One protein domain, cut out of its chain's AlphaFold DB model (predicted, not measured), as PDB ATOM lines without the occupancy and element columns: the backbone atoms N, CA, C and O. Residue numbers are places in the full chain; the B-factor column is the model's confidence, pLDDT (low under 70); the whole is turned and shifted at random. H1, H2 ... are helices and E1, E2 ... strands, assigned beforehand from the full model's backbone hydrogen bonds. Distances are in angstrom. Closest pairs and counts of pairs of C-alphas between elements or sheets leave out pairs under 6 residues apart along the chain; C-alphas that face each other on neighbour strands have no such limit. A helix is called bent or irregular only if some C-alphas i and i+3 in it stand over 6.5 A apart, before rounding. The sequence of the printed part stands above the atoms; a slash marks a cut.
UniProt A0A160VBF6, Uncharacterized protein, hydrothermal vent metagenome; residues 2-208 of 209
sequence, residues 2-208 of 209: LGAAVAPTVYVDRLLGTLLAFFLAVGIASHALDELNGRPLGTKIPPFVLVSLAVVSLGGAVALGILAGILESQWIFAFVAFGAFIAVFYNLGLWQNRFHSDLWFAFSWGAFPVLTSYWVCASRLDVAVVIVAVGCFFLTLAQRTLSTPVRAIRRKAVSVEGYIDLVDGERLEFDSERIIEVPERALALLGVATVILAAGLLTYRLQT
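What this domain is: This is residues 2 to 208 of the 209 residues of an uncharacterized protein of hydrothermal vent metagenome (UniProt A0A160VBF6). An up-and-down bundle of four helices, H2 to H5, each running against the one before, is extended by arm H6a beside H5; the long helix H7 runs along the far side, with short H1 wedged between H5, H6a and H7. Arm H6b turns off H6a, and beyond it the small antiparallel hairpin E1-E2 sticks out at one end of the long axis. The 207 printed residues hold seven named helices and two named strands, in the order H1 H2 H3 H4 H5 H6 E1 E2 H7; the class is mostly helix. The whole is only just compact, close to loose, with a radius of gyration of the C-alphas of 19.9 A and spans of 67 by 46 by 26 A.

Where its parts are: H1, residues 2 to 5, begins at C-alpha 2 (9.594, -40.141, 27.458). H2 is residues 12 to 36, 34.4 A long; H3 is 47 to 71, 35.8 A; H4 is 76 to 91, 22.1 A; H5 is 102 to 122, 28.8 A, with a kink of 29 degrees near residue 113. H6, residues 127 to 156, was assigned as one helix by its hydrogen bonds but is bent, with C-alphas 146 and 149 6.6 A apart; its arms are H6a, 127 to 146, 29.0 A, and H6b, 149 to 156. E1 is 162 to 165 and E2 is 171 to 174. H7, residues 176 to 208, is 48.4 A long and ends at C-alpha 208 (11.661, -33.460, 41.379). H2 and H7 are irregular, but only just: C-alphas 27 and 30 are 6.6 A apart, 179 and 182 7.0 A.

How they stand to each other: H5, the hub, touches H1, H2, H4 and H6a. H5 and H6a form a helical hairpin at a shallow tilt of 30 degrees; their closest C-alphas, Ala 111 and Ala 133, are 4.2 A apart. H2 and H3 form another at 26 degrees, closest at the C-alphas of Ala 29 and Ala 54, 4.0 A. H7 touches H6a with residues 183 to 190 alone, closest at the C-alphas of Leu 146 and Pro 183, 5.4 A. H7 and H2 are apart. In the hairpin E1 and E2, N 164 and O 172 are within hydrogen-bond range at 2.9 A. Every O i to N i+4 pair is within range in H3, H6a and H6b, but 17 of 21 in H2, 11 of 12 in H4, 13 of 17 in H5 and 27 of 29 in H7; H1 is too short for such a pair.

The domain as a whole: The two C-alphas farthest apart, Ile 70 and Gly 169, are 69.1 A apart. The printed part has no cut, and no link is long. Its mean pLDDT is 95.9, and no printed residue is under 70.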
ATOM      1  N   LEU A   2      10.071 -41.527  27.609       97.00
ATOM      2  CA  LEU A   2       9.594 -40.141  27.458       97.00
ATOM      3  C   LEU A   2       8.135 -39.942  27.896       97.00
ATOM      4  O   LEU A   2       7.859 -39.014  28.643       97.00
ATOM      5  N   GLY A   3       7.234 -40.852  27.506       97.38
ATOM      6  CA  GLY A   3       5.833 -40.828  27.938       97.38
ATOM      7  C   GLY A   3       5.673 -40.860  29.459       97.38
ATOM      8  O   GLY A   3       5.075 -39.958  30.028       97.38
ATOM      9  N   ALA A   4       6.264 -41.849  30.136       97.06
ATOM     10  CA  ALA A   4       6.246 -41.908  31.599       97.06
ATOM     11  C   ALA A   4       6.892 -40.672  32.250       97.06
ATOM     12  O   ALA A   4       6.379 -40.171  33.242       97.06
ATOM     13  N   ALA A   5       7.985 -40.147  31.689       97.25
ATOM     14  CA  ALA A   5       8.679 -38.992  32.253       97.25
ATOM     15  C   ALA A   5       7.801 -37.726  32.251       97.25
ATOM     16  O   ALA A   5       7.789 -36.978  33.228       97.25
ATOM     17  N   VAL A   6       7.014 -37.504  31.194       97.31
ATOM     18  CA  VAL A   6       6.075 -36.368  31.138       97.31
ATOM     19  C   VAL A   6       4.734 -36.643  31.825       97.31
ATOM     20  O   VAL A   6       3.875 -35.764  31.846       97.31
ATOM     21  N   ALA A   7       4.539 -37.830  32.408       97.44
ATOM     22  CA  ALA A   7       3.367 -38.121  33.225       97.44
ATOM     23  C   ALA A   7       3.381 -37.312  34.541       97.44
ATOM     24  O   ALA A   7       4.456 -36.918  35.017       97.44
ATOM     25  N   PRO A   8       2.208 -37.077  35.162       96.38
ATOM     26  CA  PRO A   8       2.115 -36.359  36.436       96.38
ATOM     27  C   PRO A   8       2.981 -36.992  37.531       96.38
ATOM     28  O   PRO A   8       3.710 -36.286  38.222       96.38
ATOM     29  N   THR A   9       2.969 -38.325  37.600       96.25
ATOM     30  CA  THR A   9       3.753 -39.144  38.530       96.25
ATOM     31  C   THR A   9       4.424 -40.264  37.743       96.25
ATOM     32  O   THR A   9       3.782 -40.886  36.893       96.25
ATOM     33  N   VAL A  10       5.711 -40.520  37.996       97.19
ATOM     34  CA  VAL A  10       6.433 -41.647  37.394       97.19
ATOM     35  C   VAL A  10       6.325 -42.830  38.343       97.19
ATOM     36  O   VAL A  10       6.833 -42.800  39.458       97.19
ATOM     37  N   TYR A  11       5.699 -43.897  37.862       96.56
ATOM     38  CA  TYR A  11       5.668 -45.185  38.545       96.56
ATOM     39  C   TYR A  11       6.768 -46.072  37.954       96.56
ATOM     40  O   TYR A  11       6.694 -46.483  36.791       96.56
ATOM     41  N   VAL A  12       7.843 -46.293  38.718       96.00
ATOM     42  CA  VAL A  12       9.058 -46.983  38.240       96.00
ATOM     43  C   VAL A  12       8.769 -48.438  37.875       96.00
ATOM     44  O   VAL A  12       9.226 -48.914  36.839       96.00
ATOM     45  N   ASP A  13       7.969 -49.126  38.676       96.44
ATOM     46  CA  ASP A  13       7.465 -50.477  38.428       96.44
ATOM     47  C   ASP A  13       6.712 -50.572  37.089       96.44
ATOM     48  O   ASP A  13       7.042 -51.415  36.247       96.44
ATOM     49  N   ARG A  14       5.786 -49.641  36.821       96.69
ATOM     50  CA  ARG A  14       5.039 -49.587  35.552       96.69
ATOM     51  C   ARG A  14       5.937 -49.253  34.365       96.69
ATOM     52  O   ARG A  14       5.764 -49.801  33.271       96.69
ATOM     53  N   LEU A  15       6.919 -48.372  34.562       96.56
ATOM     54  CA  LEU A  15       7.913 -48.047  33.544       96.56
ATOM     55  C   LEU A  15       8.773 -49.270  33.199       96.56
ATOM     56  O   LEU A  15       8.951 -49.552  32.016       96.56
ATOM     57  N   LEU A  16       9.272 -50.005  34.195       97.69
ATOM     58  CA  LEU A  16      10.056 -51.225  33.981       97.69
ATOM     59  C   LEU A  16       9.237 -52.290  33.246       97.69
ATOM     60  O   LEU A  16       9.723 -52.858  32.268       97.69
ATOM     61  N   GLY A  17       7.977 -52.496  33.645       97.69
ATOM     62  CA  GLY A  17       7.056 -53.391  32.940       97.69
ATOM     63  C   GLY A  17       6.843 -52.980  31.480       97.69
ATOM     64  O   GLY A  17       6.927 -53.813  30.578       97.69
ATOM     65  N   THR A  18       6.661 -51.681  31.225       96.88
ATOM     66  CA  THR A  18       6.512 -51.136  29.864       96.88
ATOM     67  C   THR A  18       7.783 -51.315  29.031       96.88
ATOM     68  O   THR A  18       7.700 -51.659  27.854       96.88
ATOM     69  N   LEU A  19       8.963 -51.095  29.616       97.75
ATOM     70  CA  LEU A  19      10.250 -51.289  28.942       97.75
ATOM     71  C   LEU A  19      10.480 -52.755  28.580       97.75
ATOM     72  O   LEU A  19      10.895 -53.042  27.458       97.75
ATOM     73  N   LEU A  20      10.171 -53.674  29.496       98.56
ATOM     74  CA  LEU A  20      10.266 -55.107  29.244       98.56
ATOM     75  C   LEU A  20       9.291 -55.540  28.143       98.56
ATOM     76  O   LEU A  20       9.699 -56.209  27.197       98.56
ATOM     77  N   ALA A  21       8.028 -55.110  28.214       98.25
ATOM     78  CA  ALA A  21       7.037 -55.405  27.182       98.25
ATOM     79  C   ALA A  21       7.459 -54.851  25.810       98.25
ATOM     80  O   ALA A  21       7.376 -55.557  24.804       98.25
ATOM     81  N   PHE A  22       7.978 -53.621  25.765       97.44
ATOM     82  CA  PHE A  22       8.500 -53.015  24.542       97.44
ATOM     83  C   PHE A  22       9.703 -53.789  23.986       97.44
ATOM     84  O   PHE A  22       9.738 -54.082  22.794       97.44
ATOM     85  N   PHE A  23      10.661 -54.177  24.831       98.19
ATOM     86  CA  PHE A  23      11.809 -54.987  24.418       98.19
ATOM     87  C   PHE A  23      11.374 -56.339  23.832       98.19
ATOM     88  O   PHE A  23      11.845 -56.732  22.768       98.19
ATOM     89  N   LEU A  24      10.427 -57.023  24.472       98.69
ATOM     90  CA  LEU A  24       9.916 -58.307  23.997       98.69
ATOM     91  C   LEU A  24       9.154 -58.189  22.662       98.69
ATOM     92  O   LEU A  24       9.368 -59.000  21.755       98.69
ATOM     93  N   ALA A  25       8.292 -57.178  22.515       98.19
ATOM     94  CA  ALA A  25       7.483 -56.978  21.310       98.19
ATOM     95  C   ALA A  25       8.290 -56.400  20.137       98.19
ATOM     96  O   ALA A  25       8.199 -56.879  19.005       98.19
ATOM     97  N   VAL A  26       9.090 -55.368  20.387       96.56
ATOM     98  CA  VAL A  26       9.810 -54.626  19.345       96.56
ATOM     99  C   VAL A  26      11.242 -55.124  19.188       96.56
ATOM    100  O   VAL A  26      11.680 -55.372  18.069       96.56
ATOM    101  N   GLY A  27      11.960 -55.320  20.292       95.88
ATOM    102  CA  GLY A  27      13.358 -55.764  20.268       95.88
ATOM    103  C   GLY A  27      13.543 -57.227  19.856       95.88
ATOM    104  O   GLY A  27      14.559 -57.557  19.256       95.88
ATOM    105  N   ILE A  28      12.569 -58.100  20.138       98.25
ATOM    106  CA  ILE A  28      12.645 -59.523  19.767       98.25
ATOM    107  C   ILE A  28      11.588 -59.884  18.724       98.25
ATOM    108  O   ILE A  28      11.949 -60.301  17.624       98.25
ATOM    109  N   ALA A  29      10.293 -59.716  19.031       98.38
ATOM    110  CA  ALA A  29       9.248 -60.278  18.172       98.38
ATOM    111  C   ALA A  29       9.231 -59.630  16.790       98.38
ATOM    112  O   ALA A  29       9.228 -60.329  15.783       98.38
ATOM    113  N   SER A  30       9.266 -58.297  16.738       97.50
ATOM    114  CA  SER A  30       9.246 -57.558  15.475       97.50
ATOM    115  C   SER A  30      10.433 -57.923  14.590       97.50
ATOM    116  O   SER A  30      10.233 -58.207  13.417       97.50
ATOM    117  N   HIS A  31      11.643 -58.024  15.146       97.00
ATOM    118  CA  HIS A  31      12.815 -58.455  14.382       97.00
ATOM    119  C   HIS A  31      12.720 -59.906  13.901       97.00
ATOM    120  O   HIS A  31      13.095 -60.193  12.768       97.00
ATOM    121  N   ALA A  32      12.196 -60.820  14.720       98.06
ATOM    122  CA  ALA A  32      12.006 -62.204  14.307       98.06
ATOM    123  C   ALA A  32      10.945 -62.341  13.197       98.06
ATOM    124  O   ALA A  32      11.137 -63.108  12.256       98.06
ATOM    125  N   LEU A  33       9.852 -61.575  13.283       97.94
ATOM    126  CA  LEU A  33       8.795 -61.524  12.269       97.94
ATOM    127  C   LEU A  33       9.276 -60.882  10.964       97.94
ATOM    128  O   LEU A  33       9.001 -61.414   9.894       97.94
ATOM    129  N   ASP A  34      10.012 -59.774  11.046       96.00
ATOM    130  CA  ASP A  34      10.599 -59.103   9.881       96.00
ATOM    131  C   ASP A  34      11.596 -60.040   9.186       96.00
ATOM    132  O   ASP A  34      11.576 -60.198   7.970       96.00
ATOM    133  N   GLU A  35      12.395 -60.777   9.963       96.44
ATOM    134  CA  GLU A  35      13.346 -61.747   9.424       96.44
ATOM    135  C   GLU A  35      12.675 -62.963   8.760       96.44
ATOM    136  O   GLU A  35      13.188 -63.488   7.767       96.44
ATOM    137  N   LEU A  36      11.504 -63.386   9.247       96.81
ATOM    138  CA  LEU A  36      10.667 -64.377   8.559       96.81
ATOM    139  C   LEU A  36      10.148 -63.859   7.211       96.81
ATOM    140  O   LEU A  36       9.932 -64.654   6.294       96.81
ATOM    141  N   ASN A  37       9.983 -62.544   7.072       94.69
ATOM    142  CA  ASN A  37       9.487 -61.892   5.871       94.69
ATOM    143  C   ASN A  37      10.634 -61.408   4.963       94.69
ATOM    144  O   ASN A  37      10.963 -60.228   4.882       94.69
ATOM    145  N   GLY A  38      11.255 -62.342   4.243       90.25
ATOM    146  CA  GLY A  38      12.240 -62.006   3.206       90.25
ATOM    147  C   GLY A  38      13.667 -61.758   3.708       90.25
ATOM    148  O   GLY A  38      14.508 -61.333   2.918       90.25
ATOM    149  N   ARG A  39      13.963 -62.067   4.979       92.25
ATOM    150  CA  ARG A  39      15.306 -62.003   5.591       92.25
ATOM    151  C   ARG A  39      16.049 -60.675   5.373       92.25
ATOM    152  O   ARG A  39      17.185 -60.678   4.890       92.25
ATOM    153  N   PRO A  40      15.456 -59.522   5.723       88.25
ATOM    154  CA  PRO A  40      16.088 -58.219   5.558       88.25
ATOM    155  C   PRO A  40      17.429 -58.076   6.288       88.25
ATOM    156  O   PRO A  40      18.251 -57.271   5.842       88.25
ATOM    157  N   LEU A  41      17.669 -58.803   7.387       87.44
ATOM    158  CA  LEU A  41      18.949 -58.793   8.109       87.44
ATOM    159  C   LEU A  41      19.951 -59.821   7.559       87.44
ATOM    160  O   LEU A  41      21.112 -59.806   7.961       87.44
ATOM    161  N   GLY A  42      19.527 -60.693   6.639       90.12
ATOM    162  CA  GLY A  42      20.385 -61.695   6.007       90.12
ATOM    163  C   GLY A  42      20.852 -62.797   6.962       90.12
ATOM    164  O   GLY A  42      21.913 -63.388   6.754       90.12
ATOM    165  N   THR A  43      20.100 -63.077   8.030       93.25
ATOM    166  CA  THR A  43      20.473 -64.108   9.002       93.25
ATOM    167  C   THR A  43      20.289 -65.509   8.421       93.25
ATOM    168  O   THR A  43      19.441 -65.762   7.561       93.25
ATOM    169  N   LYS A  44      21.042 -66.467   8.966       95.62
ATOM    170  CA  LYS A  44      20.893 -67.906   8.681       95.62
ATOM    171  C   LYS A  44      20.047 -68.630   9.735       95.62
ATOM    172  O   LYS A  44      20.097 -69.853   9.833       95.62
ATOM    173  N   ILE A  45      19.287 -67.887  10.545       96.19
ATOM    174  CA  ILE A  45      18.482 -68.464  11.625       96.19
ATOM    175  C   ILE A  45      17.345 -69.302  11.007       96.19
ATOM    176  O   ILE A  45      16.648 -68.814  10.103       96.19
ATOM    177  N   PRO A  46      17.144 -70.559  11.452       97.12
ATOM    178  CA  PRO A  46      16.070 -71.405  10.945       97.12
ATOM    179  C   PRO A  46      14.678 -70.802  11.201       97.12
ATOM    180  O   PRO A  46      14.461 -70.219  12.266       97.12
ATOM    181  N   PRO A  47      13.700 -70.986  10.290       97.06
ATOM    182  CA  PRO A  47      12.360 -70.413  10.442       97.06
ATOM    183  C   PRO A  47      11.667 -70.792  11.752       97.06
ATOM    184  O   PRO A  47      11.049 -69.941  12.380       97.06
ATOM    185  N   PHE A  48      11.811 -72.042  12.207       97.62
ATOM    186  CA  PHE A  48      11.179 -72.481  13.452       97.62
ATOM    187  C   PHE A  48      11.685 -71.687  14.666       97.62
ATOM    188  O   PHE A  48      10.886 -71.337  15.526       97.62
ATOM    189  N   VAL A  49      12.977 -71.331  14.707       98.19
ATOM    190  CA  VAL A  49      13.561 -70.522  15.789       98.19
ATOM    191  C   VAL A  49      12.993 -69.109  15.760       98.19
ATOM    192  O   VAL A  49      12.614 -68.587  16.803       98.19
ATOM    193  N   LEU A  50      12.888 -68.497  14.576       98.12
ATOM    194  CA  LEU A  50      12.303 -67.161  14.432       98.12
ATOM    195  C   LEU A  50      10.828 -67.146  14.855       98.12
ATOM    196  O   LEU A  50      10.415 -66.255  15.592       98.12
ATOM    197  N   VAL A  51      10.048 -68.158  14.460       98.31
ATOM    198  CA  VAL A  51       8.651 -68.299  14.897       98.31
ATOM    199  C   VAL A  51       8.575 -68.461  16.413       98.31
ATOM    200  O   VAL A  51       7.781 -67.777  17.053       98.31
ATOM    201  N   SER A  52       9.413 -69.315  17.011       98.38
ATOM    202  CA  SER A  52       9.451 -69.489  18.466       98.38
ATOM    203  C   SER A  52       9.806 -68.191  19.190       98.38
ATOM    204  O   SER A  52       9.114 -67.832  20.138       98.38
ATOM    205  N   LEU A  53      10.831 -67.463  18.731       98.44
ATOM    206  CA  LEU A  53      11.200 -66.160  19.290       98.44
ATOM    207  C   LEU A  53      10.033 -65.179  19.202       98.44
ATOM    208  O   LEU A  53       9.666 -64.596  20.218       98.44
ATOM    209  N   ALA A  54       9.412 -65.057  18.026       98.25
ATOM    210  CA  ALA A  54       8.279 -64.169  17.806       98.25
ATOM    211  C   ALA A  54       7.089 -64.500  18.716       98.25
ATOM    212  O   ALA A  54       6.559 -63.607  19.370       98.25
ATOM    213  N   VAL A  55       6.682 -65.770  18.787       98.50
ATOM    214  CA  VAL A  55       5.522 -66.202  19.579       98.50
ATOM    215  C   VAL A  55       5.781 -66.038  21.073       98.50
ATOM    216  O   VAL A  55       4.939 -65.482  21.775       98.50
ATOM    217  N   VAL A  56       6.937 -66.490  21.569       98.69
ATOM    218  CA  VAL A  56       7.253 -66.433  23.003       98.69
ATOM    219  C   VAL A  56       7.405 -64.989  23.465       98.69
ATOM    220  O   VAL A  56       6.817 -64.609  24.479       98.69
ATOM    221  N   SER A  57       8.149 -64.157  22.731       98.69
ATOM    222  CA  SER A  57       8.376 -62.780  23.163       98.69
ATOM    223  C   SER A  57       7.132 -61.910  22.971       98.69
ATOM    224  O   SER A  57       6.779 -61.161  23.880       98.69
ATOM    225  N   LEU A  58       6.393 -62.045  21.861       98.62
ATOM    226  CA  LEU A  58       5.131 -61.316  21.690       98.62
ATOM    227  C   LEU A  58       4.089 -61.764  22.717       98.62
ATOM    228  O   LEU A  58       3.421 -60.919  23.306       98.62
ATOM    229  N   GLY A  59       3.991 -63.070  22.985       98.69
ATOM    230  CA  GLY A  59       3.130 -63.616  24.033       98.69
ATOM    231  C   GLY A  59       3.471 -63.052  25.413       98.69
ATOM    232  O   GLY A  59       2.574 -62.626  26.136       98.69
ATOM    233  N   GLY A  60       4.762 -62.954  25.750       98.69
ATOM    234  CA  GLY A  60       5.227 -62.317  26.984       98.69
ATOM    235  C   GLY A  60       4.868 -60.829  27.069       98.69
ATOM    236  O   GLY A  60       4.372 -60.372  28.098       98.69
ATOM    237  N   ALA A  61       5.044 -60.075  25.982       98.62
ATOM    238  CA  ALA A  61       4.657 -58.665  25.929       98.62
ATOM    239  C   ALA A  61       3.139 -58.469  26.092       98.62
ATOM    240  O   ALA A  61       2.702 -57.597  26.843       98.62
ATOM    241  N   VAL A  62       2.334 -59.307  25.430       98.69
ATOM    242  CA  VAL A  62       0.870 -59.302  25.554       98.69
ATOM    243  C   VAL A  62       0.445 -59.670  26.973       98.69
ATOM    244  O   VAL A  62      -0.416 -58.996  27.527       98.69
ATOM    245  N   ALA A  63       1.070 -60.672  27.596       98.62
ATOM    246  CA  ALA A  63       0.775 -61.063  28.973       98.62
ATOM    247  C   ALA A  63       1.057 -59.925  29.970       98.62
ATOM    248  O   ALA A  63       0.210 -59.631  30.814       98.62
ATOM    249  N   LEU A  64       2.196 -59.234  29.834       98.31
ATOM    250  CA  LEU A  64       2.509 -58.042  30.634       98.31
ATOM    251  C   LEU A  64       1.485 -56.924  30.413       98.31
ATOM    252  O   LEU A  64       1.051 -56.277  31.362       98.31
ATOM    253  N   GLY A  65       1.067 -56.719  29.165       97.62
ATOM    254  CA  GLY A  65       0.035 -55.751  28.822       97.62
ATOM    255  C   GLY A  65      -1.338 -56.089  29.414       97.62
ATOM    256  O   GLY A  65      -2.011 -55.207  29.938       97.62
ATOM    257  N   ILE A  66      -1.746 -57.361  29.384       98.25
ATOM    258  CA  ILE A  66      -2.990 -57.828  30.014       98.25
ATOM    259  C   ILE A  66      -2.928 -57.608  31.524       98.25
ATOM    260  O   ILE A  66      -3.878 -57.080  32.098       98.25
ATOM    261  N   LEU A  67      -1.803 -57.952  32.159       98.12
ATOM    262  CA  LEU A  67      -1.595 -57.715  33.584       98.12
ATOM    263  C   LEU A  67      -1.737 -56.223  33.922       98.12
ATOM    264  O   LEU A  67      -2.502 -55.875  34.817       98.12
ATOM    265  N   ALA A  68      -1.091 -55.336  33.161       97.06
ATOM    266  CA  ALA A  68      -1.241 -53.889  33.325       97.06
ATOM    267  C   ALA A  68      -2.684 -53.406  33.070       97.06
ATOM    268  O   ALA A  68      -3.152 -52.478  33.726       97.06
ATOM    269  N   GLY A  69      -3.421 -54.043  32.157       97.19
ATOM    270  CA  GLY A  69      -4.832 -53.736  31.916       97.19
ATOM    271  C   GLY A  69      -5.761 -54.105  33.072       97.19
ATOM    272  O   GLY A  69      -6.730 -53.393  33.329       97.19
ATOM    273  N   ILE A  70      -5.440 -55.180  33.792       97.69
ATOM    274  CA  ILE A  70      -6.169 -55.612  34.990       97.69
ATOM    275  C   ILE A  70      -5.815 -54.726  36.189       97.69
ATOM    276  O   ILE A  70      -6.710 -54.328  36.931       97.69
ATOM    277  N   LEU A  71      -4.524 -54.438  36.384       96.19
ATOM    278  CA  LEU A  71      -4.030 -53.751  37.578       96.19
ATOM    279  C   LEU A  71      -4.167 -52.226  37.508       96.19
ATOM    280  O   LEU A  71      -4.442 -51.606  38.529       96.19
ATOM    281  N   GLU A  72      -3.991 -51.621  36.327       94.12
ATOM    282  CA  GLU A  72      -3.798 -50.167  36.209       94.12
ATOM    283  C   GLU A  72      -4.900 -49.458  35.419       94.12
ATOM    284  O   GLU A  72      -5.406 -48.415  35.839       94.12
ATOM    285  N   SER A  73      -5.265 -49.973  34.240       93.00
ATOM    286  CA  SER A  73      -6.284 -49.342  33.394       93.00
ATOM    287  C   SER A  73      -6.798 -50.282  32.309       93.00
ATOM    288  O   SER A  73      -6.042 -50.675  31.424       93.00
ATOM    289  N   GLN A  74      -8.109 -50.539  32.278       95.75
ATOM    290  CA  GLN A  74      -8.745 -51.390  31.257       95.75
ATOM    291  C   GLN A  74      -8.490 -50.909  29.818       95.75
ATOM    292  O   GLN A  74      -8.453 -51.710  28.888       95.75
ATOM    293  N   TRP A  75      -8.256 -49.608  29.618       96.62
ATOM    294  CA  TRP A  75      -7.903 -49.061  28.307       96.62
ATOM    295  C   TRP A  75      -6.590 -49.619  27.757       96.62
ATOM    296  O   TRP A  75      -6.436 -49.678  26.538       96.62
ATOM    297  N   ILE A  76      -5.680 -50.114  28.606       96.94
ATOM    298  CA  ILE A  76      -4.464 -50.807  28.162       96.94
ATOM    299  C   ILE A  76      -4.804 -52.014  27.281       96.94
ATOM    300  O   ILE A  76      -4.042 -52.297  26.363       96.94
ATOM    301  N   PHE A  77      -5.961 -52.669  27.444       98.06
ATOM    302  CA  PHE A  77      -6.370 -53.738  26.527       98.06
ATOM    303  C   PHE A  77      -6.460 -53.258  25.074       98.06
ATOM    304  O   PHE A  77      -6.042 -53.980  24.171       98.06
ATOM    305  N   ALA A  78      -6.922 -52.025  24.834       98.12
ATOM    306  CA  ALA A  78      -6.952 -51.444  23.494       98.12
ATOM    307  C   ALA A  78      -5.537 -51.164  22.960       98.12
ATOM    308  O   ALA A  78      -5.248 -51.467  21.802       98.12
ATOM    309  N   PHE A  79      -4.632 -50.654  23.806       97.88
ATOM    310  CA  PHE A  79      -3.222 -50.463  23.444       97.88
ATOM    311  C   PHE A  79      -2.552 -51.800  23.107       97.88
ATOM    312  O   PHE A  79      -1.885 -51.912  22.084       97.88
ATOM    313  N   VAL A  80      -2.762 -52.835  23.918       98.00
ATOM    314  CA  VAL A  80      -2.201 -54.176  23.701       98.00
ATOM    315  C   VAL A  80      -2.754 -54.803  22.428       98.00
ATOM    316  O   VAL A  80      -1.980 -55.336  21.637       98.00
ATOM    317  N   ALA A  81      -4.064 -54.695  22.194       98.38
ATOM    318  CA  ALA A  81      -4.691 -55.191  20.975       98.38
ATOM    319  C   ALA A  81      -4.101 -54.513  19.731       98.38
ATOM    320  O   ALA A  81      -3.687 -55.203  18.798       98.38
ATOM    321  N   PHE A  82      -3.988 -53.181  19.737       98.44
ATOM    322  CA  PHE A  82      -3.358 -52.443  18.645       98.44
ATOM    323  C   PHE A  82      -1.873 -52.803  18.484       98.44
ATOM    324  O   PHE A  82      -1.425 -53.058  17.369       98.44
ATOM    325  N   GLY A  83      -1.114 -52.865  19.580       98.06
ATOM    326  CA  GLY A  83       0.313 -53.182  19.580       98.06
ATOM    327  C   GLY A  83       0.609 -54.577  19.028       98.06
ATOM    328  O   GLY A  83       1.477 -54.731  18.173       98.06
ATOM    329  N   ALA A  84      -0.148 -55.590  19.458       98.25
ATOM    330  CA  ALA A  84      -0.027 -56.952  18.940       98.25
ATOM    331  C   ALA A  84      -0.432 -57.030  17.462       98.25
ATOM    332  O   ALA A  84       0.277 -57.634  16.658       98.25
ATOM    333  N   PHE A  85      -1.536 -56.371  17.095       98.38
ATOM    334  CA  PHE A  85      -1.977 -56.267  15.708       98.38
ATOM    335  C   PHE A  85      -0.879 -55.670  14.823       98.38
ATOM    336  O   PHE A  85      -0.470 -56.290  13.841       98.38
ATOM    337  N   ILE A  86      -0.353 -54.496  15.176       97.88
ATOM    338  CA  ILE A  86       0.595 -53.798  14.314       97.88
ATOM    339  C   ILE A  86       1.958 -54.490  14.279       97.88
ATOM    340  O   ILE A  86       2.561 -54.556  13.213       97.88
ATOM    341  N   ALA A  87       2.410 -55.092  15.386       97.56
ATOM    342  CA  ALA A  87       3.636 -55.887  15.407       97.56
ATOM    343  C   ALA A  87       3.572 -57.068  14.422       97.56
ATOM    344  O   ALA A  87       4.568 -57.387  13.781       97.56
ATOM    345  N   VAL A  88       2.411 -57.699  14.245       97.81
ATOM    346  CA  VAL A  88       2.259 -58.803  13.286       97.81
ATOM    347  C   VAL A  88       2.066 -58.279  11.863       97.81
ATOM    348  O   VAL A  88       2.796 -58.673  10.954       97.81
ATOM    349  N   PHE A  89       1.106 -57.374  11.657       97.94
ATOM    350  CA  PHE A  89       0.711 -56.922  10.322       97.94
ATOM    351  C   PHE A  89       1.793 -56.099   9.630       97.94
ATOM    352  O   PHE A  89       1.980 -56.250   8.423       97.94
ATOM    353  N   TYR A  90       2.512 -55.260  10.381       97.25
ATOM    354  CA  TYR A  90       3.615 -54.478   9.838       97.25
ATOM    355  C   TYR A  90       4.752 -55.399   9.386       97.25
ATOM    356  O   TYR A  90       5.128 -55.372   8.220       97.25
ATOM    357  N   ASN A  91       5.288 -56.233  10.283       97.00
ATOM    358  CA  ASN A  91       6.526 -56.974  10.016       97.00
ATOM    359  C   ASN A  91       6.334 -58.102   8.987       97.00
ATOM    360  O   ASN A  91       7.190 -58.306   8.131       97.00
ATOM    361  N   LEU A  92       5.188 -58.792   9.001       96.19
ATOM    362  CA  LEU A  92       4.885 -59.840   8.016       96.19
ATOM    363  C   LEU A  92       4.323 -59.302   6.687       96.19
ATOM    364  O   LEU A  92       4.030 -60.093   5.794       96.19
ATOM    365  N   GLY A  93       4.118 -57.987   6.548       93.44
ATOM    366  CA  GLY A  93       3.568 -57.400   5.319       93.44
ATOM    367  C   GLY A  93       2.144 -57.865   4.988       93.44
ATOM    368  O   GLY A  93       1.738 -57.902   3.821       93.44
ATOM    369  N   LEU A  94       1.371 -58.248   6.010       94.44
ATOM    370  CA  LEU A  94       0.030 -58.794   5.823       94.44
ATOM    371  C   LEU A  94      -0.891 -57.774   5.152       94.44
ATOM    372  O   LEU A  94      -0.705 -56.558   5.244       94.44
ATOM    373  N   TRP A  95      -1.932 -58.290   4.499       94.69
ATOM    374  CA  TRP A  95      -2.916 -57.471   3.792       94.69
ATOM    375  C   TRP A  95      -2.292 -56.618   2.680       94.69
ATOM    376  O   TRP A  95      -2.589 -55.429   2.563       94.69
ATOM    377  N   GLN A  96      -1.429 -57.227   1.858       93.25
ATOM    378  CA  GLN A  96      -0.786 -56.551   0.724       93.25
ATOM    379  C   GLN A  96      -0.009 -55.298   1.177       93.25
ATOM    380  O   GLN A  96      -0.102 -54.246   0.550       93.25
ATOM    381  N   ASN A  97       0.713 -55.381   2.303       92.88
ATOM    382  CA  ASN A  97       1.491 -54.271   2.866       92.88
ATOM    383  C   ASN A  97       0.682 -53.014   3.248       92.88
ATOM    384  O   ASN A  97       1.260 -51.943   3.428       92.88
ATOM    385  N   ARG A  98      -0.640 -53.115   3.458       94.19
ATOM    386  CA  ARG A  98      -1.488 -51.962   3.832       94.19
ATOM    387  C   ARG A  98      -1.033 -51.249   5.114       94.19
ATOM    388  O   ARG A  98      -1.232 -50.042   5.255       94.19
ATOM    389  N   PHE A  99      -0.435 -52.000   6.035       95.38
ATOM    390  CA  PHE A  99       0.112 -51.486   7.293       95.38
ATOM    391  C   PHE A  99       1.634 -51.323   7.269       95.38
ATOM    392  O   PHE A  99       2.208 -50.905   8.264       95.38
ATOM    393  N   HIS A 100       2.298 -51.612   6.148       95.56
ATOM    394  CA  HIS A 100       3.751 -51.540   6.016       95.56
ATOM    395  C   HIS A 100       4.152 -50.262   5.265       95.56
ATOM    396  O   HIS A 100       4.460 -50.277   4.076       95.56
ATOM    397  N   SER A 101       4.112 -49.124   5.961       96.38
ATOM    398  CA  SER A 101       4.528 -47.820   5.422       96.38
ATOM    399  C   SER A 101       5.376 -47.037   6.421       96.38
ATOM    400  O   SER A 101       5.396 -47.348   7.613       96.38
ATOM    401  N   ASP A 102       6.063 -45.990   5.961       96.81
ATOM    402  CA  ASP A 102       6.859 -45.137   6.851       96.81
ATOM    403  C   ASP A 102       5.993 -44.378   7.865       96.81
ATOM    404  O   ASP A 102       6.414 -44.192   9.005       96.81
ATOM    405  N   LEU A 103       4.753 -44.033   7.503       97.19
ATOM    406  CA  LEU A 103       3.793 -43.432   8.432       97.19
ATOM    407  C   LEU A 103       3.375 -44.423   9.525       97.19
ATOM    408  O   LEU A 103       3.380 -44.068  10.703       97.19
ATOM    409  N   TRP A 104       3.064 -45.672   9.158       97.75
ATOM    410  CA  TRP A 104       2.746 -46.713  10.140       97.75
ATOM    411  C   TRP A 104       3.936 -47.024  11.041       97.75
ATOM    412  O   TRP A 104       3.747 -47.208  12.244       97.75
ATOM    413  N   PHE A 105       5.150 -47.024  10.492       97.56
ATOM    414  CA  PHE A 105       6.370 -47.198  11.273       97.56
ATOM    415  C   PHE A 105       6.541 -46.064  12.285       97.56
ATOM    416  O   PHE A 105       6.658 -46.312  13.481       97.56
ATOM    417  N   ALA A 106       6.483 -44.813  11.827       98.19
ATOM    418  CA  ALA A 106       6.650 -43.648  12.686       98.19
ATOM    419  C   ALA A 106       5.578 -43.538  13.770       98.19
ATOM    420  O   ALA A 106       5.877 -43.196  14.916       98.19
ATOM    421  N   PHE A 107       4.332 -43.878  13.440       98.50
ATOM    422  CA  PHE A 107       3.266 -43.933  14.427       98.50
ATOM    423  C   PHE A 107       3.521 -45.034  15.454       98.50
ATOM    424  O   PHE A 107       3.508 -44.767  16.652       98.50
ATOM    425  N   SER A 108       3.797 -46.253  15.002       97.88
ATOM    426  CA  SER A 108       3.734 -47.437  15.865       97.88
ATOM    427  C   SER A 108       5.021 -47.684  16.660       97.88
ATOM    428  O   SER A 108       4.952 -48.208  17.768       97.88
ATOM    429  N   TRP A 109       6.180 -47.251  16.150       96.81
ATOM    430  CA  TRP A 109       7.478 -47.325  16.842       96.81
ATOM    431  C   TRP A 109       7.891 -46.001  17.501       96.81
ATOM    432  O   TRP A 109       8.710 -46.019  18.417       96.81
ATOM    433  N   GLY A 110       7.325 -44.868  17.070       97.19
ATOM    434  CA  GLY A 110       7.645 -43.538  17.597       97.19
ATOM    435  C   GLY A 110       6.599 -43.002  18.571       97.19
ATOM    436  O   GLY A 110       6.854 -42.881  19.769       97.19
ATOM    437  N   ALA A 111       5.410 -42.667  18.067       98.56
ATOM    438  CA  ALA A 111       4.353 -42.027  18.861       98.56
ATOM    439  C   ALA A 111       3.680 -42.984  19.855       98.56
ATOM    440  O   ALA A 111       3.515 -42.672  21.035       98.56
ATOM    441  N   PHE A 112       3.281 -44.162  19.386       98.38
ATOM    442  CA  PHE A 112       2.495 -45.122  20.150       98.38
ATOM    443  C   PHE A 112       3.178 -45.585  21.455       98.38
ATOM    444  O   PHE A 112       2.506 -45.595  22.493       98.38
ATOM    445  N   PRO A 113       4.496 -45.875  21.497       97.69
ATOM    446  CA  PRO A 113       5.176 -46.221  22.748       97.69
ATOM    447  C   PRO A 113       5.204 -45.070  23.761       97.69
ATOM    448  O   PRO A 113       5.153 -45.313  24.969       97.69
ATOM    449  N   VAL A 114       5.244 -43.812  23.299       98.38
ATOM    450  CA  VAL A 114       5.130 -42.630  24.171       98.38
ATOM    451  C   VAL A 114       3.743 -42.582  24.801       98.38
ATOM    452  O   VAL A 114       3.639 -42.494  26.023       98.38
ATOM    453  N   LEU A 115       2.691 -42.699  23.988       98.56
ATOM    454  CA  LEU A 115       1.304 -42.676  24.461       98.56
ATOM    455  C   LEU A 115       1.028 -43.821  25.444       98.56
ATOM    456  O   LEU A 115       0.475 -43.585  26.512       98.56
ATOM    457  N   THR A 116       1.489 -45.033  25.129       97.81
ATOM    458  CA  THR A 116       1.331 -46.219  25.990       97.81
ATOM    459  C   THR A 116       2.033 -46.027  27.335       97.81
ATOM    460  O   THR A 116       1.439 -46.221  28.395       97.81
ATOM    461  N   SER A 117       3.296 -45.586  27.302       97.25
ATOM    462  CA  SER A 117       4.109 -45.366  28.504       97.25
ATOM    463  C   SER A 117       3.574 -44.236  29.386       97.25
ATOM    464  O   SER A 117       3.787 -44.272  30.594       97.25
ATOM    465  N   TYR A 118       2.913 -43.234  28.808       98.25
ATOM    466  CA  TYR A 118       2.231 -42.187  29.565       98.25
ATOM    467  C   TYR A 118       0.917 -42.694  30.158       98.25
ATOM    468  O   TYR A 118       0.661 -42.496  31.346       98.25
ATOM    469  N   TRP A 119       0.099 -43.377  29.349       98.19
ATOM    470  CA  TRP A 119      -1.221 -43.853  29.757       98.19
ATOM    471  C   TRP A 119      -1.135 -44.772  30.969       98.19
ATOM    472  O   TRP A 119      -1.903 -44.603  31.909       98.19
ATOM    473  N   VAL A 120      -0.162 -45.689  31.001       95.94
ATOM    474  CA  VAL A 120       0.008 -46.598  32.146       95.94
ATOM    475  C   VAL A 120       0.278 -45.847  33.462       95.94
ATOM    476  O   VAL A 120      -0.015 -46.356  34.537       95.94
ATOM    477  N   CYS A 121       0.817 -44.624  33.402       95.88
ATOM    478  CA  CYS A 121       1.083 -43.796  34.580       95.88
ATOM    479  C   CYS A 121      -0.079 -42.844  34.911       95.88
ATOM    480  O   CYS A 121      -0.366 -42.616  36.082       95.88
ATOM    481  N   ALA A 122      -0.731 -42.269  33.896       96.62
ATOM    482  CA  ALA A 122      -1.667 -41.153  34.060       96.62
ATOM    483  C   ALA A 122      -3.151 -41.509  33.845       96.62
ATOM    484  O   ALA A 122      -4.015 -40.723  34.238       96.62
ATOM    485  N   SER A 123      -3.447 -42.640  33.194       96.25
ATOM    486  CA  SER A 123      -4.793 -43.109  32.812       96.25
ATOM    487  C   SER A 123      -5.650 -42.081  32.054       96.25
ATOM    488  O   SER A 123      -6.877 -42.098  32.127       96.25
ATOM    489  N   ARG A 124      -4.997 -41.172  31.326       96.50
ATOM    490  CA  ARG A 124      -5.588 -40.160  30.436       96.50
ATOM    491  C   ARG A 124      -4.550 -39.728  29.397       96.50
ATOM    492  O   ARG A 124      -3.422 -40.216  29.434       96.50
ATOM    493  N   LEU A 125      -4.899 -38.803  28.502       97.56
ATOM    494  CA  LEU A 125      -3.951 -38.144  27.594       97.56
ATOM    495  C   LEU A 125      -4.019 -36.628  27.772       97.56
ATOM    496  O   LEU A 125      -5.025 -36.010  27.432       97.56
ATOM    497  N   ASP A 126      -2.930 -36.043  28.264       97.88
ATOM    498  CA  ASP A 126      -2.780 -34.590  28.364       97.88
ATOM    499  C   ASP A 126      -2.149 -34.019  27.078       97.88
ATOM    500  O   ASP A 126      -1.449 -34.710  26.333       97.88
ATOM    501  N   VAL A 127      -2.329 -32.720  26.823       98.19
ATOM    502  CA  VAL A 127      -1.771 -32.046  25.629       98.19
ATOM    503  C   VAL A 127      -0.254 -32.253  25.511       98.19
ATOM    504  O   VAL A 127       0.261 -32.495  24.419       98.19
ATOM    505  N   ALA A 128       0.460 -32.228  26.640       97.31
ATOM    506  CA  ALA A 128       1.908 -32.410  26.677       97.31
ATOM    507  C   ALA A 128       2.355 -33.756  26.081       97.31
ATOM    508  O   ALA A 128       3.285 -33.781  25.274       97.31
ATOM    509  N   VAL A 129       1.690 -34.874  26.410       98.38
ATOM    510  CA  VAL A 129       2.088 -36.181  25.856       98.38
ATOM    511  C   VAL A 129       1.782 -36.274  24.368       98.38
ATOM    512  O   VAL A 129       2.567 -36.864  23.628       98.38
ATOM    513  N   VAL A 130       0.695 -35.656  23.902       98.62
ATOM    514  CA  VAL A 130       0.365 -35.628  22.473       98.62
ATOM    515  C   VAL A 130       1.465 -34.907  21.694       98.62
ATOM    516  O   VAL A 130       1.941 -35.435  20.692       98.62
ATOM    517  N   ILE A 131       1.945 -33.761  22.188       98.56
ATOM    518  CA  ILE A 131       3.062 -33.027  21.570       98.56
ATOM    519  C   ILE A 131       4.337 -33.882  21.549       98.56
ATOM    520  O   ILE A 131       4.988 -33.986  20.510       98.56
ATOM    521  N   VAL A 132       4.681 -34.543  22.660       98.50
ATOM    522  CA  VAL A 132       5.865 -35.422  22.723       98.50
ATOM    523  C   VAL A 132       5.731 -36.609  21.765       98.50
ATOM    524  O   VAL A 132       6.701 -36.971  21.098       98.50
ATOM    525  N   ALA A 133       4.540 -37.199  21.651       98.75
ATOM    526  CA  ALA A 133       4.265 -38.298  20.733       98.75
ATOM    527  C   ALA A 133       4.399 -37.857  19.267       98.75
ATOM    528  O   ALA A 133       5.026 -38.564  18.479       98.75
ATOM    529  N   VAL A 134       3.896 -36.668  18.911       98.75
ATOM    530  CA  VAL A 134       4.096 -36.058  17.582       98.75
ATOM    531  C   VAL A 134       5.579 -35.779  17.320       98.75
ATOM    532  O   VAL A 134       6.078 -36.069  16.236       98.75
ATOM    533  N   GLY A 135       6.324 -35.292  18.315       98.56
ATOM    534  CA  GLY A 135       7.776 -35.139  18.205       98.56
ATOM    535  C   GLY A 135       8.472 -36.469  17.902       98.56
ATOM    536  O   GLY A 135       9.251 -36.564  16.956       98.56
ATOM    537  N   CYS A 136       8.135 -37.529  18.642       98.50
ATOM    538  CA  CYS A 136       8.706 -38.863  18.431       98.50
ATOM    539  C   CYS A 136       8.292 -39.482  17.089       98.50
ATOM    540  O   CYS A 136       9.091 -40.195  16.479       98.50
ATOM    541  N   PHE A 137       7.090 -39.180  16.592       98.75
ATOM    542  CA  PHE A 137       6.663 -39.534  15.239       98.75
ATOM    543  C   PHE A 137       7.610 -38.939  14.191       98.75
ATOM    544  O   PHE A 137       8.176 -39.676  13.385       98.75
ATOM    545  N   PHE A 138       7.845 -37.625  14.231       98.62
ATOM    546  CA  PHE A 138       8.724 -36.966  13.262       98.62
ATOM    547  C   PHE A 138      10.191 -37.364  13.416       98.62
ATOM    548  O   PHE A 138      10.869 -37.537  12.405       98.62
ATOM    549  N   LEU A 139      10.678 -37.592  14.642       98.06
ATOM    550  CA  LEU A 139      12.021 -38.141  14.861       98.06
ATOM    551  C   LEU A 139      12.169 -39.524  14.213       98.06
ATOM    552  O   LEU A 139      13.168 -39.797  13.549       98.06
ATOM    553  N   THR A 140      11.150 -40.373  14.341       98.06
ATOM    554  CA  THR A 140      11.147 -41.711  13.735       98.06
ATOM    555  C   THR A 140      11.043 -41.637  12.206       98.06
ATOM    556  O   THR A 140      11.714 -42.400  11.508       98.06
ATOM    557  N   LEU A 141      10.269 -40.691  11.654       98.19
ATOM    558  CA  LEU A 141      10.267 -40.421  10.211       98.19
ATOM    559  C   LEU A 141      11.635 -39.953   9.724       98.19
ATOM    560  O   LEU A 141      12.123 -40.482   8.733       98.19
ATOM    561  N   ALA A 142      12.286 -39.025  10.427       97.94
ATOM    562  CA  ALA A 142      13.627 -38.568  10.074       97.94
ATOM    563  C   ALA A 142      14.627 -39.737  10.060       97.94
ATOM    564  O   ALA A 142      15.388 -39.892   9.103       97.94
ATOM    565  N   GLN A 143      14.565 -40.625  11.059       97.38
ATOM    566  CA  GLN A 143      15.350 -41.863  11.071       97.38
ATOM    567  C   GLN A 143      15.050 -42.748   9.855       97.38
ATOM    568  O   GLN A 143      15.975 -43.275   9.233       97.38
ATOM    569  N   ARG A 144      13.779 -42.936   9.480       96.31
ATOM    570  CA  ARG A 144      13.418 -43.726   8.290       96.31
ATOM    571  C   ARG A 144      13.933 -43.089   7.006       96.31
ATOM    572  O   ARG A 144      14.574 -43.795   6.229       96.31
ATOM    573  N   THR A 145      13.751 -41.785   6.836       96.94
ATOM    574  CA  THR A 145      14.230 -41.023   5.677       96.94
ATOM    575  C   THR A 145      15.738 -41.166   5.491       96.94
ATOM    576  O   THR A 145      16.186 -41.433   4.381       96.94
ATOM    577  N   LEU A 146      16.523 -41.070   6.569       96.81
ATOM    578  CA  LEU A 146      17.979 -41.238   6.507       96.81
ATOM    579  C   LEU A 146      18.393 -42.700   6.282       96.81
ATOM    580  O   LEU A 146      19.319 -42.984   5.530       96.81
ATOM    581  N   SER A 147      17.713 -43.650   6.928       96.19
ATOM    582  CA  SER A 147      18.132 -45.060   6.925       96.19
ATOM    583  C   SER A 147      17.722 -45.838   5.677       96.19
ATOM    584  O   SER A 147      18.361 -46.834   5.346       96.19
ATOM    585  N   THR A 148      16.666 -45.426   4.976       95.00
ATOM    586  CA  THR A 148      16.202 -46.103   3.756       95.00
ATOM    587  C   THR A 148      17.241 -46.115   2.628       95.00
ATOM    588  O   THR A 148      17.555 -47.221   2.176       95.00
ATOM    589  N   PRO A 149      17.828 -44.979   2.196       93.50
ATOM    590  CA  PRO A 149      18.860 -44.994   1.158       93.50
ATOM    591  C   PRO A 149      20.109 -45.769   1.599       93.50
ATOM    592  O   PRO A 149      20.615 -46.584   0.833       93.50
ATOM    593  N   VAL A 150      20.535 -45.622   2.861       95.00
ATOM    594  CA  VAL A 150      21.670 -46.375   3.429       95.00
ATOM    595  C   VAL A 150      21.444 -47.887   3.339       95.00
ATOM    596  O   VAL A 150      22.304 -48.627   2.864       95.00
ATOM    597  N   ARG A 151      20.264 -48.371   3.756       93.44
ATOM    598  CA  ARG A 151      19.910 -49.796   3.658       93.44
ATOM    599  C   ARG A 151      19.859 -50.273   2.209       93.44
ATOM    600  O   ARG A 151      20.264 -51.402   1.951       93.44
ATOM    601  N   ALA A 152      19.341 -49.455   1.293       92.88
ATOM    602  CA  ALA A 152      19.274 -49.806  -0.121       92.88
ATOM    603  C   ALA A 152      20.679 -49.980  -0.713       92.88
ATOM    604  O   ALA A 152      20.946 -51.015  -1.320       92.88
ATOM    605  N   ILE A 153      21.588 -49.036  -0.449       93.25
ATOM    606  CA  ILE A 153      22.982 -49.102  -0.904       93.25
ATOM    607  C   ILE A 153      23.680 -50.334  -0.312       93.25
ATOM    608  O   ILE A 153      24.139 -51.189  -1.060       93.25
ATOM    609  N   ARG A 154      23.658 -50.515   1.015       91.31
ATOM    610  CA  ARG A 154      24.365 -51.630   1.675       91.31
ATOM    611  C   ARG A 154      23.858 -53.025   1.306       91.31
ATOM    612  O   ARG A 154      24.625 -53.979   1.364       91.31
ATOM    613  N   ARG A 155      22.553 -53.178   1.051       90.62
ATOM    614  CA  ARG A 155      21.920 -54.508   0.933       90.62
ATOM    615  C   ARG A 155      21.520 -54.882  -0.489       90.62
ATOM    616  O   ARG A 155      21.237 -56.052  -0.724       90.62
ATOM    617  N   LYS A 156      21.401 -53.912  -1.401       89.88
ATOM    618  CA  LYS A 156      20.832 -54.133  -2.740       89.88
ATOM    619  C   LYS A 156      21.650 -53.534  -3.884       89.88
ATOM    620  O   LYS A 156      21.456 -53.976  -5.011       89.88
ATOM    621  N   ALA A 157      22.504 -52.537  -3.642       91.31
ATOM    622  CA  ALA A 157      23.297 -51.944  -4.718       91.31
ATOM    623  C   ALA A 157      24.451 -52.871  -5.127       91.31
ATOM    624  O   ALA A 157      25.094 -53.487  -4.282       91.31
ATOM    625  N   VAL A 158      24.694 -52.957  -6.436       91.81
ATOM    626  CA  VAL A 158      25.835 -53.687  -7.018       91.81
ATOM    627  C   VAL A 158      27.004 -52.734  -7.277       91.81
ATOM    628  O   VAL A 158      28.152 -53.097  -7.050       91.81
ATOM    629  N   SER A 159      26.711 -51.505  -7.703       88.38
ATOM    630  CA  SER A 159      27.667 -50.407  -7.838       88.38
ATOM    631  C   SER A 159      26.972 -49.072  -7.566       88.38
ATOM    632  O   SER A 159      25.756 -48.944  -7.744       88.38
ATOM    633  N   VAL A 160      27.742 -48.086  -7.104       89.19
ATOM    634  CA  VAL A 160      27.308 -46.694  -6.940       89.19
ATOM    635  C   VAL A 160      28.464 -45.808  -7.379       89.19
ATOM    636  O   VAL A 160      29.559 -45.922  -6.834       89.19
ATOM    637  N   GLU A 161      28.208 -44.952  -8.361       87.62
ATOM    638  CA  GLU A 161      29.190 -44.050  -8.960       87.62
ATOM    639  C   GLU A 161      28.574 -42.652  -9.058       87.62
ATOM    640  O   GLU A 161      27.403 -42.502  -9.421       87.62
ATOM    641  N   GLY A 162      29.349 -41.622  -8.729       87.88
ATOM    642  CA  GLY A 162      28.913 -40.234  -8.827       87.88
ATOM    643  C   GLY A 162      30.065 -39.257  -8.641       87.88
ATOM    644  O   GLY A 162      31.137 -39.617  -8.162       87.88
ATOM    645  N   TYR A 163      29.844 -38.005  -9.027       91.12
ATOM    646  CA  TYR A 163      30.806 -36.933  -8.806       91.12
ATOM    647  C   TYR A 163      30.102 -35.595  -8.579       91.12
ATOM    648  O   TYR A 163      28.975 -35.395  -9.034       91.12
ATOM    649  N   ILE A 164      30.779 -34.685  -7.880       89.12
ATOM    650  CA  ILE A 164      30.382 -33.284  -7.733       89.12
ATOM    651  C   ILE A 164      31.506 -32.425  -8.300       89.12
ATOM    652  O   ILE A 164      32.637 -32.514  -7.827       89.12
ATOM    653  N   ASP A 165      31.181 -31.591  -9.283       94.06
ATOM    654  CA  ASP A 165      32.077 -30.531  -9.740       94.06
ATOM    655  C   ASP A 165      31.868 -29.300  -8.851       94.06
ATOM    656  O   ASP A 165      30.757 -28.768  -8.742       94.06
ATOM    657  N   LEU A 166      32.929 -28.874  -8.175       93.75
ATOM    658  CA  LEU A 166      32.940 -27.700  -7.315       93.75
ATOM    659  C   LEU A 166      33.243 -26.434  -8.123       93.75
ATOM    660  O   LEU A 166      33.790 -26.466  -9.226       93.75
ATOM    661  N   VAL A 167      32.863 -25.285  -7.563       95.00
ATOM    662  CA  VAL A 167      32.992 -23.974  -8.227       95.00
ATOM    663  C   VAL A 167      34.458 -23.590  -8.474       95.00
ATOM    664  O   VAL A 167      34.748 -22.842  -9.403       95.00
ATOM    665  N   ASP A 168      35.382 -24.112  -7.671       94.56
ATOM    666  CA  ASP A 168      36.833 -23.940  -7.811       94.56
ATOM    667  C   ASP A 168      37.474 -24.912  -8.822       94.56
ATOM    668  O   ASP A 168      38.682 -24.851  -9.056       94.56
ATOM    669  N   GLY A 169      36.669 -25.770  -9.455       92.19
ATOM    670  CA  GLY A 169      37.113 -26.764 -10.424       92.19
ATOM    671  C   GLY A 169      37.590 -28.078  -9.804       92.19
ATOM    672  O   GLY A 169      38.001 -28.968 -10.550       92.19
ATOM    673  N   GLU A 170      37.537 -28.234  -8.476       93.75
ATOM    674  CA  GLU A 170      37.773 -29.528  -7.836       93.75
ATOM    675  C   GLU A 170      36.623 -30.496  -8.158       93.75
ATOM    676  O   GLU A 170      35.445 -30.137  -8.121       93.75
ATOM    677  N   ARG A 171      36.957 -31.752  -8.466       90.81
ATOM    678  CA  ARG A 171      35.978 -32.817  -8.688       90.81
ATOM    679  C   ARG A 171      36.026 -33.806  -7.537       90.81
ATOM    680  O   ARG A 171      37.011 -34.521  -7.364       90.81
ATOM    681  N   LEU A 172      34.939 -33.878  -6.779       88.19
ATOM    682  CA  LEU A 172      34.782 -34.851  -5.706       88.19
ATOM    683  C   LEU A 172      34.144 -36.121  -6.257       88.19
ATOM    684  O   LEU A 172      32.977 -36.108  -6.644       88.19
ATOM    685  N   GLU A 173      34.885 -37.225  -6.261       88.38
ATOM    686  CA  GLU A 173      34.331 -38.544  -6.568       88.38
ATOM    687  C   GLU A 173      33.600 -39.129  -5.351       88.38
ATOM    688  O   GLU A 173      34.069 -39.042  -4.206       88.38
ATOM    689  N   PHE A 174      32.437 -39.721  -5.616       83.88
ATOM    690  CA  PHE A 174      31.605 -40.412  -4.642       83.88
ATOM    691  C   PHE A 174      31.520 -41.892  -4.990       83.88
ATOM    692  O   PHE A 174      31.029 -42.274  -6.054       83.88
ATOM    693  N   ASP A 175      31.947 -42.714  -4.042       81.19
ATOM    694  CA  ASP A 175      31.667 -44.139  -4.002       81.19
ATOM    695  C   ASP A 175      30.501 -44.427  -3.039       81.19
ATOM    696  O   ASP A 175      29.887 -43.529  -2.447       81.19
ATOM    697  N   SER A 176      30.173 -45.709  -2.876       82.69
ATOM    698  CA  SER A 176      29.107 -46.139  -1.964       82.69
ATOM    699  C   SER A 176      29.350 -45.706  -0.514       82.69
ATOM    700  O   SER A 176      28.383 -45.403   0.186       82.69
ATOM    701  N   GLU A 177      30.607 -45.685  -0.057       85.50
ATOM    702  CA  GLU A 177      30.964 -45.382   1.332       85.50
ATOM    703  C   GLU A 177      30.747 -43.900   1.644       85.50
ATOM    704  O   GLU A 177      30.052 -43.565   2.608       85.50
ATOM    705  N   ARG A 178      31.240 -43.006   0.780       84.69
ATOM    706  CA  ARG A 178      31.085 -41.554   0.959       84.69
ATOM    707  C   ARG A 178      29.628 -41.104   0.933       84.69
ATOM    708  O   ARG A 178      29.257 -40.181   1.658       84.69
ATOM    709  N   ILE A 179      28.779 -41.747   0.129       88.44
ATOM    710  CA  ILE A 179      27.353 -41.386   0.037       88.44
ATOM    711  C   ILE A 179      26.588 -41.742   1.319       88.44
ATOM    712  O   ILE A 179      25.670 -41.014   1.708       88.44
ATOM    713  N   ILE A 180      26.941 -42.843   1.988       93.31
ATOM    714  CA  ILE A 180      26.230 -43.290   3.197       93.31
ATOM    715  C   ILE A 180      26.827 -42.744   4.497       93.31
ATOM    716  O   ILE A 180      26.133 -42.746   5.513       93.31
ATOM    717  N   GLU A 181      28.061 -42.235   4.481       93.00
ATOM    718  CA  GLU A 181      28.758 -41.761   5.683       93.00
ATOM    719  C   GLU A 181      27.954 -40.703   6.459       93.00
ATOM    720  O   GLU A 181      27.715 -40.835   7.664       93.00
ATOM    721  N   VAL A 182      27.484 -39.660   5.769       93.94
ATOM    722  CA  VAL A 182      26.721 -38.562   6.385       93.94
ATOM    723  C   VAL A 182      25.404 -39.041   7.014       93.94
ATOM    724  O   VAL A 182      25.198 -38.772   8.204       93.94
ATOM    725  N   PRO A 183      24.499 -39.743   6.295       96.00
ATOM    726  CA  PRO A 183      23.264 -40.230   6.904       96.00
ATOM    727  C   PRO A 183      23.516 -41.245   8.026       96.00
ATOM    728  O   PRO A 183      22.775 -41.237   9.009       96.00
ATOM    729  N   GLU A 184      24.564 -42.071   7.953       95.75
ATOM    730  CA  GLU A 184      24.933 -42.980   9.049       95.75
ATOM    731  C   GLU A 184      25.380 -42.242  10.301       95.75
ATOM    732  O   GLU A 184      24.896 -42.532  11.400       95.75
ATOM    733  N   ARG A 185      26.249 -41.242  10.145       96.94
ATOM    734  CA  ARG A 185      26.680 -40.399  11.259       96.94
ATOM    735  C   ARG A 185      25.497 -39.652  11.868       96.94
ATOM    736  O   ARG A 185      25.370 -39.610  13.091       96.94
ATOM    737  N   ALA A 186      24.607 -39.108  11.039       97.25
ATOM    738  CA  ALA A 186      23.389 -38.447  11.501       97.25
ATOM    739  C   ALA A 186      22.475 -39.409  12.283       97.25
ATOM    740  O   ALA A 186      21.991 -39.053  13.356       97.25
ATOM    741  N   LEU A 187      22.284 -40.641  11.798       97.25
ATOM    742  CA  LEU A 187      21.513 -41.679  12.492       97.25
ATOM    743  C   LEU A 187      22.131 -42.058  13.842       97.25
ATOM    744  O   LEU A 187      21.402 -42.164  14.831       97.25
ATOM    745  N   ALA A 188      23.454 -42.231  13.902       97.69
ATOM    746  CA  ALA A 188      24.164 -42.553  15.138       97.69
ATOM    747  C   ALA A 188      24.011 -41.434  16.180       97.69
ATOM    748  O   ALA A 188      23.632 -41.697  17.325       97.69
ATOM    749  N   LEU A 189      24.226 -40.180  15.771       98.06
ATOM    750  CA  LEU A 189      24.045 -39.011  16.633       98.06
ATOM    751  C   LEU A 189      22.597 -38.877  17.112       98.06
ATOM    752  O   LEU A 189      22.370 -38.628  18.295       98.06
ATOM    753  N   LEU A 190      21.617 -39.097  16.232       97.00
ATOM    754  CA  LEU A 190      20.198 -39.040  16.580       97.00
ATOM    755  C   LEU A 190      19.814 -40.123  17.600       97.00
ATOM    756  O   LEU A 190      19.051 -39.851  18.531       97.00
ATOM    757  N   GLY A 191      20.366 -41.332  17.461       95.94
ATOM    758  CA  GLY A 191      20.196 -42.418  18.427       95.94
ATOM    759  C   GLY A 191      20.743 -42.053  19.808       95.94
ATOM    760  O   GLY A 191      20.010 -42.114  20.797       95.94
ATOM    761  N   VAL A 192      21.999 -41.596  19.870       97.62
ATOM    762  CA  VAL A 192      22.648 -41.173  21.124       97.62
ATOM    763  C   VAL A 192      21.893 -40.012  21.776       97.62
ATOM    764  O   VAL A 192      21.565 -40.082  22.961       97.62
ATOM    765  N   ALA A 193      21.556 -38.974  21.007       97.25
ATOM    766  CA  ALA A 193      20.836 -37.806  21.510       97.25
ATOM    767  C   ALA A 193      19.481 -38.189  22.121       97.25
ATOM    768  O   ALA A 193      19.146 -37.733  23.212       97.25
ATOM    769  N   THR A 194      18.723 -39.070  21.462       96.06
ATOM    770  CA  THR A 194      17.405 -39.507  21.949       96.06
ATOM    771  C   THR A 194      17.512 -40.266  23.273       96.06
ATOM    772  O   THR A 194      16.728 -40.014  24.189       96.06
ATOM    773  N   VAL A 195      18.494 -41.165  23.402       95.75
ATOM    774  CA  VAL A 195      18.732 -41.917  24.646       95.75
ATOM    775  C   VAL A 195      19.125 -40.978  25.786       95.75
ATOM    776  O   VAL A 195      18.536 -41.057  26.865       95.75
ATOM    777  N   ILE A 196      20.066 -40.059  25.544       97.56
ATOM    778  CA  ILE A 196      20.530 -39.096  26.554       97.56
ATOM    779  C   ILE A 196      19.385 -38.184  27.005       97.56
ATOM    780  O   ILE A 196      19.187 -38.010  28.206       97.56
ATOM    781  N   LEU A 197      18.592 -37.645  26.074       96.69
ATOM    782  CA  LEU A 197      17.447 -36.790  26.400       96.69
ATOM    783  C   LEU A 197      16.392 -37.539  27.223       96.69
ATOM    784  O   LEU A 197      15.904 -37.013  28.223       96.69
ATOM    785  N   ALA A 198      16.060 -38.775  26.841       96.31
ATOM    786  CA  ALA A 198      15.090 -39.585  27.572       96.31
ATOM    787  C   ALA A 198      15.571 -39.935  28.989       96.31
ATOM    788  O   ALA A 198      14.791 -39.838  29.937       96.31
ATOM    789  N   ALA A 199      16.844 -40.311  29.139       96.81
ATOM    790  CA  ALA A 199      17.447 -40.623  30.433       96.81
ATOM    791  C   ALA A 199      17.562 -39.380  31.330       96.81
ATOM    792  O   ALA A 199      17.207 -39.441  32.508       96.81
ATOM    793  N   GLY A 200      17.997 -38.247  30.774       97.69
ATOM    794  CA  GLY A 200      18.104 -36.975  31.488       97.69
ATOM    795  C   GLY A 200      16.750 -36.484  31.994       97.69
ATOM    796  O   GLY A 200      16.617 -36.171  33.176       97.69
ATOM    797  N   LEU A 201      15.718 -36.503  31.140       96.62
ATOM    798  CA  LEU A 201      14.364 -36.109  31.535       96.62
ATOM    799  C   LEU A 201      13.791 -37.040  32.608       96.62
ATOM    800  O   LEU A 201      13.208 -36.566  33.580       96.62
ATOM    801  N   LEU A 202      13.966 -38.357  32.462       96.69
ATOM    802  CA  LEU A 202      13.511 -39.312  33.470       96.69
ATOM    803  C   LEU A 202      14.213 -39.085  34.814       96.69
ATOM    804  O   LEU A 202      13.549 -39.049  35.844       96.69
ATOM    805  N   THR A 203      15.534 -38.889  34.801       97.25
ATOM    806  CA  THR A 203      16.324 -38.625  36.014       97.25
ATOM    807  C   THR A 203      15.856 -37.348  36.701       97.25
ATOM    808  O   THR A 203      15.578 -37.366  37.897       97.25
ATOM    809  N   TYR A 204      15.685 -36.265  35.937       97.44
ATOM    810  CA  TYR A 204      15.159 -35.002  36.449       97.44
ATOM    811  C   TYR A 204      13.794 -35.188  37.119       97.44
ATOM    812  O   TYR A 204      13.558 -34.683  38.214       97.44
ATOM    813  N   ARG A 205      12.893 -35.955  36.493       96.44
ATOM    814  CA  ARG A 205      11.556 -36.213  37.040       96.44
ATOM    815  C   ARG A 205      11.613 -37.037  38.319       96.44
ATOM    816  O   ARG A 205      10.958 -36.662  39.276       96.44
ATOM    817  N   LEU A 206      12.442 -38.074  38.387       95.31
ATOM    818  CA  LEU A 206      12.612 -38.863  39.614       95.31
ATOM    819  C   LEU A 206      13.207 -38.055  40.782       95.31
ATOM    820  O   LEU A 206      13.000 -38.420  41.932       95.31
ATOM    821  N   GLN A 207      13.932 -36.968  40.503       95.81
ATOM    822  CA  GLN A 207      14.497 -36.074  41.523       95.81
ATOM    823  C   GLN A 207      13.543 -34.963  41.981       95.81
ATOM    824  O   GLN A 207      13.785 -34.353  43.018       95.81
ATOM    825  N   THR A 208      12.518 -34.647  41.186       93.25
ATOM    826  CA  THR A 208      11.661 -33.460  41.379       93.25
ATOM    827  C   THR A 208      10.188 -33.787  41.600       93.25
ATOM    828  O   THR A 208       9.374 -32.869  41.698       93.25
TER     829      THR A 208